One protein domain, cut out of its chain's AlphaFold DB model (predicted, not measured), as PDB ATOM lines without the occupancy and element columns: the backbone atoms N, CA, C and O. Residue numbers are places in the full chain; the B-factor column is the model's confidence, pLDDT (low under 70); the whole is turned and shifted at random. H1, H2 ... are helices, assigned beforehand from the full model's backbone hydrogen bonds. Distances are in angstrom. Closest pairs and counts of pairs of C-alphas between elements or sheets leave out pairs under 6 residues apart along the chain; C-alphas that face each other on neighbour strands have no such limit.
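Overview. This is residues 10 to 76 of the 83 residues of an uncharacterized protein of Massilia sp (UniProt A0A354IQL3). One long helix, H2, makes the axis of a loose rod, and H1 folds back over its first end, while H3 and short H4 fold back over its second half. The 67 printed residues include four named helices, H1 to H4 in order, and no named strand: all helix. The radius of gyration of the C-alphas is 15.7 A; the spans are 51 by 17 by 17 A.

Along the chain. Find C-alpha 10 at (-2.986, 98.435, 10.447); H1 runs from there to residue 18, 12.4 A. H2, residues 23 to 48, covers 38.2 A, and H3, residues 54 to 68, 21.9 A. H4, residues 71 to 75, ends at C-alpha 75, (5.632, 97.922, 4.967).

Arrangement. Start at H2, the hub. With residues 25 to 29 alone it touches H1, a hairpin at a shallow tilt of 10 degrees; closest C-alphas, Gln 16 and Val 25, 6.8 A. With residues 39 to 46 alone it touches H3 at a steep tilt of 47 degrees, opposite ways; closest C-alphas, Asp 43 and Leu 67, 6.7 A. With residues 36 to 43 alone it touches H4; closest C-alphas, Leu 40 and Val 73, 6.1 A. H1 is apart from H3 and H4. In H1 to H4 every O i to N i+4 pair is within hydrogen-bond range.

Size, cuts and confidence. C-alphas 21 and 53 are farthest apart, 50.9 A. The printed part has no cut, its three links are tight, and no printed residue is under 70 in pLDDT.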
ATOM      1  N   GLU A  10      -2.182  98.900   9.310       96.31
ATOM      2  CA  GLU A  10      -2.986  98.435  10.447       96.31
ATOM      3  C   GLU A  10      -4.021  99.483  10.863       96.31
ATOM      4  O   GLU A  10      -5.207  99.179  10.933       96.31
ATOM      5  N   GLN A  11      -3.618 100.748  10.989       97.50
ATOM      6  CA  GLN A  11      -4.539 101.840  11.316       97.50
ATOM      7  C   GLN A  11      -5.618 102.058  10.245       97.50
ATOM      8  O   GLN A  11      -6.757 102.402  10.563       97.50
ATOM      9  N   LEU A  12      -5.287 101.866   8.962       97.00
ATOM     10  CA  LEU A  12      -6.279 101.930   7.884       97.00
ATOM     11  C   LEU A  12      -7.296 100.783   7.976       97.00
ATOM     12  O   LEU A  12      -8.481 101.010   7.731       97.00
ATOM     13  N   VAL A  13      -6.853  99.580   8.359       96.00
ATOM     14  CA  VAL A  13      -7.737  98.430   8.610       96.00
ATOM     15  C   VAL A  13      -8.651  98.714   9.803       96.00
ATOM     16  O   VAL A  13      -9.863  98.590   9.675       96.00
ATOM     17  N   GLU A  14      -8.123  99.242  10.908       97.88
ATOM     18  CA  GLU A  14      -8.935  99.636  12.070       97.88
ATOM     19  C   GLU A  14      -9.985 100.712  11.738       97.88
ATOM     20  O   GLU A  14     -11.063 100.766  12.337       97.88
ATOM     21  N   ILE A  15      -9.696 101.622  10.800       96.94
ATOM     22  CA  ILE A  15     -10.688 102.589  10.304       96.94
ATOM     23  C   ILE A  15     -11.803 101.871   9.542       96.94
ATOM     24  O   ILE A  15     -12.974 102.203   9.744       96.94
ATOM     25  N   GLN A  16     -11.457 100.905   8.691       96.06
ATOM     26  CA  GLN A  16     -12.436 100.106   7.959       96.06
ATOM     27  C   GLN A  16     -13.320  99.293   8.913       96.06
ATOM     28  O   GLN A  16     -14.543  99.328   8.777       96.06
ATOM     29  N   ASP A  17     -12.720  98.635   9.906       97.38
ATOM     30  CA  ASP A  17     -13.415  97.766  10.861       97.38
ATOM     31  C   ASP A  17     -14.383  98.538  11.760       97.38
ATOM     32  O   ASP A  17     -15.483  98.067  12.046       97.38
ATOM     33  N   ARG A  18     -14.022  99.766  12.160       97.75
ATOM     34  CA  ARG A  18     -14.917 100.665  12.910       97.75
ATOM     35  C   ARG A  18     -16.079 101.210  12.078       97.75
ATOM     36  O   ARG A  18     -17.037 101.716  12.655       97.75
ATOM     37  N   ASN A  19     -16.004 101.137  10.748       96.50
ATOM     38  CA  ASN A  19     -17.009 101.679   9.828       96.50
ATOM     39  C   ASN A  19     -17.516 100.601   8.852       96.50
ATOM     40  O   ASN A  19     -17.409 100.769   7.628       96.50
ATOM     41  N   PRO A  20     -18.079  99.489   9.364       93.25
ATOM     42  CA  PRO A  20     -18.485  98.377   8.524       93.25
ATOM     43  C   PRO A  20     -19.559  98.829   7.529       93.25
ATOM     44  O   PRO A  20     -20.521  99.508   7.876       93.25
ATOM     45  N   GLY A  21     -19.386  98.469   6.257       92.25
ATOM     46  CA  GLY A  21     -20.377  98.747   5.213       92.25
ATOM     47  C   GLY A  21     -20.335 100.154   4.596       92.25
ATOM     48  O   GLY A  21     -20.920 100.326   3.526       92.25
ATOM     49  N   SER A  22     -19.598 101.114   5.170       97.88
ATOM     50  CA  SER A  22     -19.517 102.490   4.650       97.88
ATOM     51  C   SER A  22     -18.883 102.551   3.253       97.88
ATOM     52  O   SER A  22     -17.723 102.178   3.053       97.88
ATOM     53  N   ALA A  23     -19.653 103.021   2.266       97.44
ATOM     54  CA  ALA A  23     -19.182 103.190   0.892       97.44
ATOM     55  C   ALA A  23     -18.112 104.282   0.779       97.44
ATOM     56  O   ALA A  23     -17.105 104.068   0.103       97.44
ATOM     57  N   ASP A  24     -18.278 105.384   1.509       98.19
ATOM     58  CA  ASP A  24     -17.348 106.513   1.483       98.19
ATOM     59  C   ASP A  24     -15.995 106.144   2.092       98.19
ATOM     60  O   ASP A  24     -14.953 106.429   1.505       98.19
ATOM     61  N   VAL A  25     -15.984 105.431   3.229       97.75
ATOM     62  CA  VAL A  25     -14.727 104.959   3.839       97.75
ATOM     63  C   VAL A  25     -13.993 104.028   2.882       97.75
ATOM     64  O   VAL A  25     -12.790 104.184   2.685       97.75
ATOM     65  N   ARG A  26     -14.703 103.106   2.219       97.19
ATOM     66  CA  ARG A  26     -14.087 102.250   1.195       97.19
ATOM     67  C   ARG A  26     -13.506 103.068   0.042       97.19
ATOM     68  O   ARG A  26     -12.382 102.785  -0.364       97.19
ATOM     69  N   ALA A  27     -14.232 104.059  -0.474       98.12
ATOM     70  CA  ALA A  27     -13.758 104.907  -1.569       98.12
ATOM     71  C   ALA A  27     -12.482 105.677  -1.184       98.12
ATOM     72  O   ALA A  27     -11.495 105.653  -1.920       98.12
ATOM     73  N   LEU A  28     -12.454 106.282   0.007       97.81
ATOM     74  CA  LEU A  28     -11.279 106.998   0.509       97.81
ATOM     75  C   LEU A  28     -10.083 106.065   0.740       97.81
ATOM     76  O   LEU A  28      -8.961 106.407   0.369       97.81
ATOM     77  N   LEU A  29     -10.297 104.874   1.308       96.81
ATOM     78  CA  LEU A  29      -9.231 103.885   1.501       96.81
ATOM     79  C   LEU A  29      -8.653 103.387   0.168       96.81
ATOM     80  O   LEU A  29      -7.448 103.137   0.081       96.81
ATOM     81  N   TRP A  30      -9.473 103.290  -0.880       96.81
ATOM     82  CA  TRP A  30      -8.997 102.993  -2.232       96.81
ATOM     83  C   TRP A  30      -8.120 104.106  -2.802       96.81
ATOM     84  O   TRP A  30      -7.047 103.807  -3.331       96.81
ATOM     85  N   GLU A  31      -8.503 105.372  -2.632       97.81
ATOM     86  CA  GLU A  31      -7.648 106.496  -3.030       97.81
ATOM     87  C   GLU A  31      -6.331 106.520  -2.243       97.81
ATOM     88  O   GLU A  31      -5.266 106.716  -2.829       97.81
ATOM     89  N   VAL A  32      -6.362 106.225  -0.938       96.12
ATOM     90  CA  VAL A  32      -5.140 106.079  -0.128       96.12
ATOM     91  C   VAL A  32      -4.259 104.951  -0.664       96.12
ATOM     92  O   VAL A  32      -3.050 105.137  -0.812       96.12
ATOM     93  N   LYS A  33      -4.838 103.798  -1.012       94.50
ATOM     94  CA  LYS A  33      -4.096 102.685  -1.617       94.50
ATOM     95  C   LYS A  33      -3.464 103.088  -2.955       94.50
ATOM     96  O   LYS A  33      -2.293 102.785  -3.176       94.50
ATOM     97  N   ARG A  34      -4.198 103.799  -3.818       95.94
ATOM     98  CA  ARG A  34      -3.694 104.310  -5.104       95.94
ATOM     99  C   ARG A  34      -2.539 105.296  -4.907       95.94
ATOM    100  O   ARG A  34      -1.523 105.185  -5.587       95.94
ATOM    101  N   MET A  35      -2.652 106.223  -3.953       95.50
ATOM    102  CA  MET A  35      -1.573 107.163  -3.621       95.50
ATOM    103  C   MET A  35      -0.336 106.444  -3.072       95.50
ATOM    104  O   MET A  35       0.774 106.740  -3.505       95.50
ATOM    105  N   ARG A  36      -0.508 105.448  -2.193       95.31
ATOM    106  CA  ARG A  36       0.605 104.618  -1.698       95.31
ATOM    107  C   ARG A  36       1.320 103.867  -2.824       95.31
ATOM    108  O   ARG A  36       2.541 103.773  -2.793       95.31
ATOM    109  N   ALA A  37       0.599 103.386  -3.839       93.94
ATOM    110  CA  ALA A  37       1.226 102.765  -5.007       93.94
ATOM    111  C   ALA A  37       2.132 103.754  -5.768       93.94
ATOM    112  O   ALA A  37       3.251 103.402  -6.127       93.94
ATOM    113  N   LEU A  38       1.700 105.010  -5.945       95.31
ATOM    114  CA  LEU A  38       2.533 106.054  -6.562       95.31
ATOM    115  C   LEU A  38       3.781 106.381  -5.730       95.31
ATOM    116  O   LEU A  38       4.858 106.564  -6.293       95.31
ATOM    117  N   VAL A  39       3.656 106.423  -4.400       95.50
ATOM    118  CA  VAL A  39       4.794 106.618  -3.485       95.50
ATOM    119  C   VAL A  39       5.809 105.482  -3.629       95.50
ATOM    120  O   VAL A  39       7.007 105.737  -3.721       95.50
ATOM    121  N   LEU A  40       5.341 104.236  -3.717       95.25
ATOM    122  CA  LEU A  40       6.207 103.077  -3.932       95.25
ATOM    123  C   LEU A  40       6.899 103.102  -5.302       95.25
ATOM    124  O   LEU A  40       8.085 102.792  -5.386       95.25
ATOM    125  N   TYR A  41       6.206 103.530  -6.360       94.38
ATOM    126  CA  TYR A  41       6.833 103.751  -7.666       94.38
ATOM    127  C   TYR A  41       7.914 104.838  -7.619       94.38
ATOM    128  O   TYR A  41       8.980 104.676  -8.213       94.38
ATOM    129  N   ALA A  42       7.682 105.927  -6.880       95.31
ATOM    130  CA  ALA A  42       8.695 106.959  -6.667       95.31
ATOM    131  C   ALA A  42       9.906 106.423  -5.882       95.31
ATOM    132  O   ALA A  42      11.044 106.756  -6.219       95.31
ATOM    133  N   ASP A  43       9.680 105.560  -4.885       94.88
ATOM    134  CA  ASP A  43      10.759 104.877  -4.163       94.88
ATOM    135  C   ASP A  43      11.559 103.933  -5.073       94.88
ATOM    136  O   ASP A  43      12.789 103.919  -5.035       94.88
ATOM    137  N   GLN A  44      10.896 103.192  -5.958       92.88
ATOM    138  CA  GLN A  44      11.589 102.371  -6.946       92.88
ATOM    139  C   GLN A  44      12.441 103.231  -7.888       92.88
ATOM    140  O   GLN A  44      13.624 102.944  -8.080       92.88
ATOM    141  N   LEU A  45      11.871 104.310  -8.433       93.88
ATOM    142  CA  LEU A  45      12.579 105.215  -9.336       93.88
ATOM    143  C   LEU A  45      13.812 105.827  -8.662       93.88
ATOM    144  O   LEU A  45      14.901 105.782  -9.230       93.88
ATOM    145  N   GLN A  46      13.684 106.359  -7.443       94.69
ATOM    146  CA  GLN A  46      14.817 107.002  -6.769       94.69
ATOM    147  C   GLN A  46      15.950 106.023  -6.436       94.69
ATOM    148  O   GLN A  46      17.110 106.432  -6.452       94.69
ATOM    149  N   ARG A  47      15.640 104.740  -6.179       91.69
ATOM    150  CA  ARG A  47      16.655 103.689  -5.964       91.69
ATOM    151  C   ARG A  47      17.446 103.379  -7.230       91.69
ATOM    152  O   ARG A  47      18.596 102.965  -7.131       91.69
ATOM    153  N   MET A  48      16.834 103.551  -8.402       92.06
ATOM    154  CA  MET A  48      17.511 103.394  -9.694       92.06
ATOM    155  C   MET A  48      18.377 104.608 -10.044       92.06
ATOM    156  O   MET A  48      19.320 104.491 -10.825       92.06
ATOM    157  N   LEU A  49      18.068 105.775  -9.474       93.50
ATOM    158  CA  LEU A  49      18.864 106.981  -9.643       93.50
ATOM    159  C   LEU A  49      20.079 106.954  -8.707       93.50
ATOM    160  O   LEU A  49      19.964 106.716  -7.506       93.50
ATOM    161  N   GLY A  50      21.258 107.250  -9.255       90.62
ATOM    162  CA  GLY A  50      22.468 107.477  -8.468       90.62
ATOM    163  C   GLY A  50      22.452 108.828  -7.741       90.62
ATOM    164  O   GLY A  50      21.402 109.381  -7.399       90.62
ATOM    165  N   THR A  51      23.636 109.385  -7.509       91.94
ATOM    166  CA  THR A  51      23.776 110.771  -7.048       91.94
ATOM    167  C   THR A  51      23.674 111.718  -8.239       91.94
ATOM    168  O   THR A  51      24.320 111.500  -9.264       91.94
ATOM    169  N   LEU A  52      22.878 112.780  -8.103       94.50
ATOM    170  CA  LEU A  52      22.744 113.828  -9.116       94.50
ATOM    171  C   LEU A  52      23.477 115.100  -8.661       94.50
ATOM    172  O   LEU A  52      23.419 115.433  -7.477       94.50
ATOM    173  N   PRO A  53      24.155 115.833  -9.561       93.44
ATOM    174  CA  PRO A  53      24.816 117.082  -9.206       93.44
ATOM    175  C   PRO A  53      23.827 118.252  -9.088       93.44
ATOM    176  O   PRO A  53      22.764 118.282  -9.714       93.44
ATOM    177  N   GLY A  54      24.225 119.270  -8.321       94.50
ATOM    178  CA  GLY A  54      23.523 120.550  -8.253       94.50
ATOM    179  C   GLY A  54      22.114 120.469  -7.637       94.50
ATOM    180  O   GLY A  54      21.838 119.588  -6.821       94.50
ATOM    181  N   PRO A  55      21.201 121.386  -8.009       95.50
ATOM    182  CA  PRO A  55      19.870 121.487  -7.400       95.50
ATOM    183  C   PRO A  55      19.011 120.219  -7.515       95.50
ATOM    184  O   PRO A  55      18.196 119.948  -6.636       95.50
ATOM    185  N   GLN A  56      19.200 119.422  -8.572       94.50
ATOM    186  CA  GLN A  56      18.466 118.167  -8.760       94.50
ATOM    187  C   GLN A  56      18.831 117.129  -7.692       94.50
ATOM    188  O   GLN A  56      17.947 116.427  -7.205       94.50
ATOM    189  N   GLY A  57      20.104 117.079  -7.280       96.56
ATOM    190  CA  GLY A  57      20.563 116.238  -6.172       96.56
ATOM    191  C   GLY A  57      19.877 116.598  -4.860       96.56
ATOM    192  O   GLY A  57      19.307 115.730  -4.212       96.56
ATOM    193  N   ALA A  58      19.809 117.892  -4.532       96.06
ATOM    194  CA  ALA A  58      19.141 118.355  -3.315       96.06
ATOM    195  C   ALA A  58      17.636 118.007  -3.288       96.06
ATOM    196  O   ALA A  58      17.094 117.647  -2.240       96.06
ATOM    197  N   ILE A  59      16.953 118.084  -4.438       96.69
ATOM    198  CA  ILE A  59      15.547 117.663  -4.562       96.69
ATOM    199  C   ILE A  59      15.417 116.147  -4.383       96.69
ATOM    200  O   ILE A  59      14.532 115.697  -3.656       96.69
ATOM    201  N   LEU A  60      16.299 115.362  -5.010       96.81
ATOM    202  CA  LEU A  60      16.313 113.905  -4.884       96.81
ATOM    203  C   LEU A  60      16.571 113.463  -3.437       96.81
ATOM    204  O   LEU A  60      15.877 112.582  -2.935       96.81
ATOM    205  N   ASP A  61      17.503 114.107  -2.740       96.69
ATOM    206  CA  ASP A  61      17.790 113.825  -1.332       96.69
ATOM    207  C   ASP A  61      16.606 114.210  -0.436       96.69
ATOM    208  O   ASP A  61      16.209 113.445   0.442       96.69
ATOM    209  N   THR A  62      15.946 115.336  -0.720       95.88
ATOM    210  CA  THR A  62      14.703 115.717  -0.030       95.88
ATOM    211  C   THR A  62      13.589 114.691  -0.253       95.88
ATOM    212  O   THR A  62      12.857 114.359   0.683       95.88
ATOM    213  N   LEU A  63      13.440 114.173  -1.477       95.75
ATOM    214  CA  LEU A  63      12.483 113.111  -1.787       95.75
ATOM    215  C   LEU A  63      12.820 111.831  -1.012       95.75
ATOM    216  O   LEU A  63      11.932 111.256  -0.389       95.75
ATOM    217  N   ARG A  64      14.093 111.418  -0.994       95.94
ATOM    218  CA  ARG A  64      14.575 110.251  -0.239       95.94
ATOM    219  C   ARG A  64      14.246 110.354   1.246       95.94
ATOM    220  O   ARG A  64      13.742 109.392   1.819       95.94
ATOM    221  N   GLU A  65      14.467 111.514   1.861       95.19
ATOM    222  CA  GLU A  65      14.120 111.731   3.270       95.19
ATOM    223  C   GLU A  65      12.609 111.665   3.522       95.19
ATOM    224  O   GLU A  65      12.174 111.075   4.509       95.19
ATOM    225  N   LYS A  66      11.786 112.201   2.612       93.75
ATOM    226  CA  LYS A  66      10.323 112.080   2.722       93.75
ATOM    227  C   LYS A  66       9.864 110.628   2.617       93.75
ATOM    228  O   LYS A  66       9.070 110.192   3.442       93.75
ATOM    229  N   LEU A  67      10.400 109.876   1.656       94.69
ATOM    230  CA  LEU A  67      10.047 108.473   1.433       94.69
ATOM    231  C   LEU A  67      10.421 107.573   2.617       94.69
ATOM    232  O   LEU A  67       9.659 106.670   2.947       94.69
ATOM    233  N   LYS A  68      11.536 107.844   3.312       92.00
ATOM    234  CA  LYS A  68      11.900 107.127   4.551       92.00
ATOM    235  C   LYS A  68      10.835 107.244   5.648       92.00
ATOM    236  O   LYS A  68      10.725 106.344   6.477       92.00
ATOM    237  N   GLY A  69      10.082 108.344   5.671       91.25
ATOM    238  CA  GLY A  69       9.017 108.590   6.642       91.25
ATOM    239  C   GLY A  69       7.666 107.967   6.281       91.25
ATOM    240  O   GLY A  69       6.744 108.045   7.090       91.25
ATOM    241  N   GLU A  70       7.523 107.368   5.096       94.31
ATOM    242  CA  GLU A  70       6.255 106.814   4.621       94.31
ATOM    243  C   GLU A  70       6.083 105.339   5.044       94.31
ATOM    244  O   GLU A  70       6.848 104.484   4.591       94.31
ATOM    245  N   PRO A  71       5.042 104.984   5.830       94.62
ATOM    246  CA  PRO A  71       4.790 103.614   6.277       94.62
ATOM    247  C   PRO A  71       4.666 102.627   5.124       94.62
ATOM    248  O   PRO A  71       5.110 101.493   5.227       94.62
ATOM    249  N   CYS A  72       4.107 103.049   3.987       93.94
ATOM    250  CA  CYS A  72       3.975 102.156   2.842       93.94
ATOM    251  C   CYS A  72       5.330 101.693   2.284       93.94
ATOM    252  O   CYS A  72       5.409 100.561   1.824       93.94
ATOM    253  N   VAL A  73       6.391 102.504   2.389       93.88
ATOM    254  CA  VAL A  73       7.744 102.151   1.928       93.88
ATOM    255  C   VAL A  73       8.394 101.122   2.856       93.88
ATOM    256  O   VAL A  73       9.057 100.199   2.381       93.88
ATOM    257  N   SER A  74       8.192 101.241   4.171       91.06
ATOM    258  CA  SER A  74       8.708 100.268   5.143       91.06
ATOM    259  C   SER A  74       7.886  98.974   5.182       91.06
ATOM    260  O   SER A  74       8.460  97.896   5.321       91.06
ATOM    261  N   GLU A  75       6.564  99.060   5.006       90.38
ATOM    262  CA  GLU A  75       5.632  97.922   4.967       90.38
ATOM    263  C   GLU A  75       5.729  97.122   3.654       90.38
ATOM    264  O   GLU A  75       5.586  95.900   3.661       90.38
ATOM    265  N   PHE A  76       5.970  97.794   2.523       78.88
ATOM    266  CA  PHE A  76       6.020  97.190   1.187       78.88
ATOM    267  C   PHE A  76       7.304  97.580   0.449       78.88
ATOM    268  O   PHE A  76       7.261  98.317  -0.535       78.88
TER     269      PHE A  76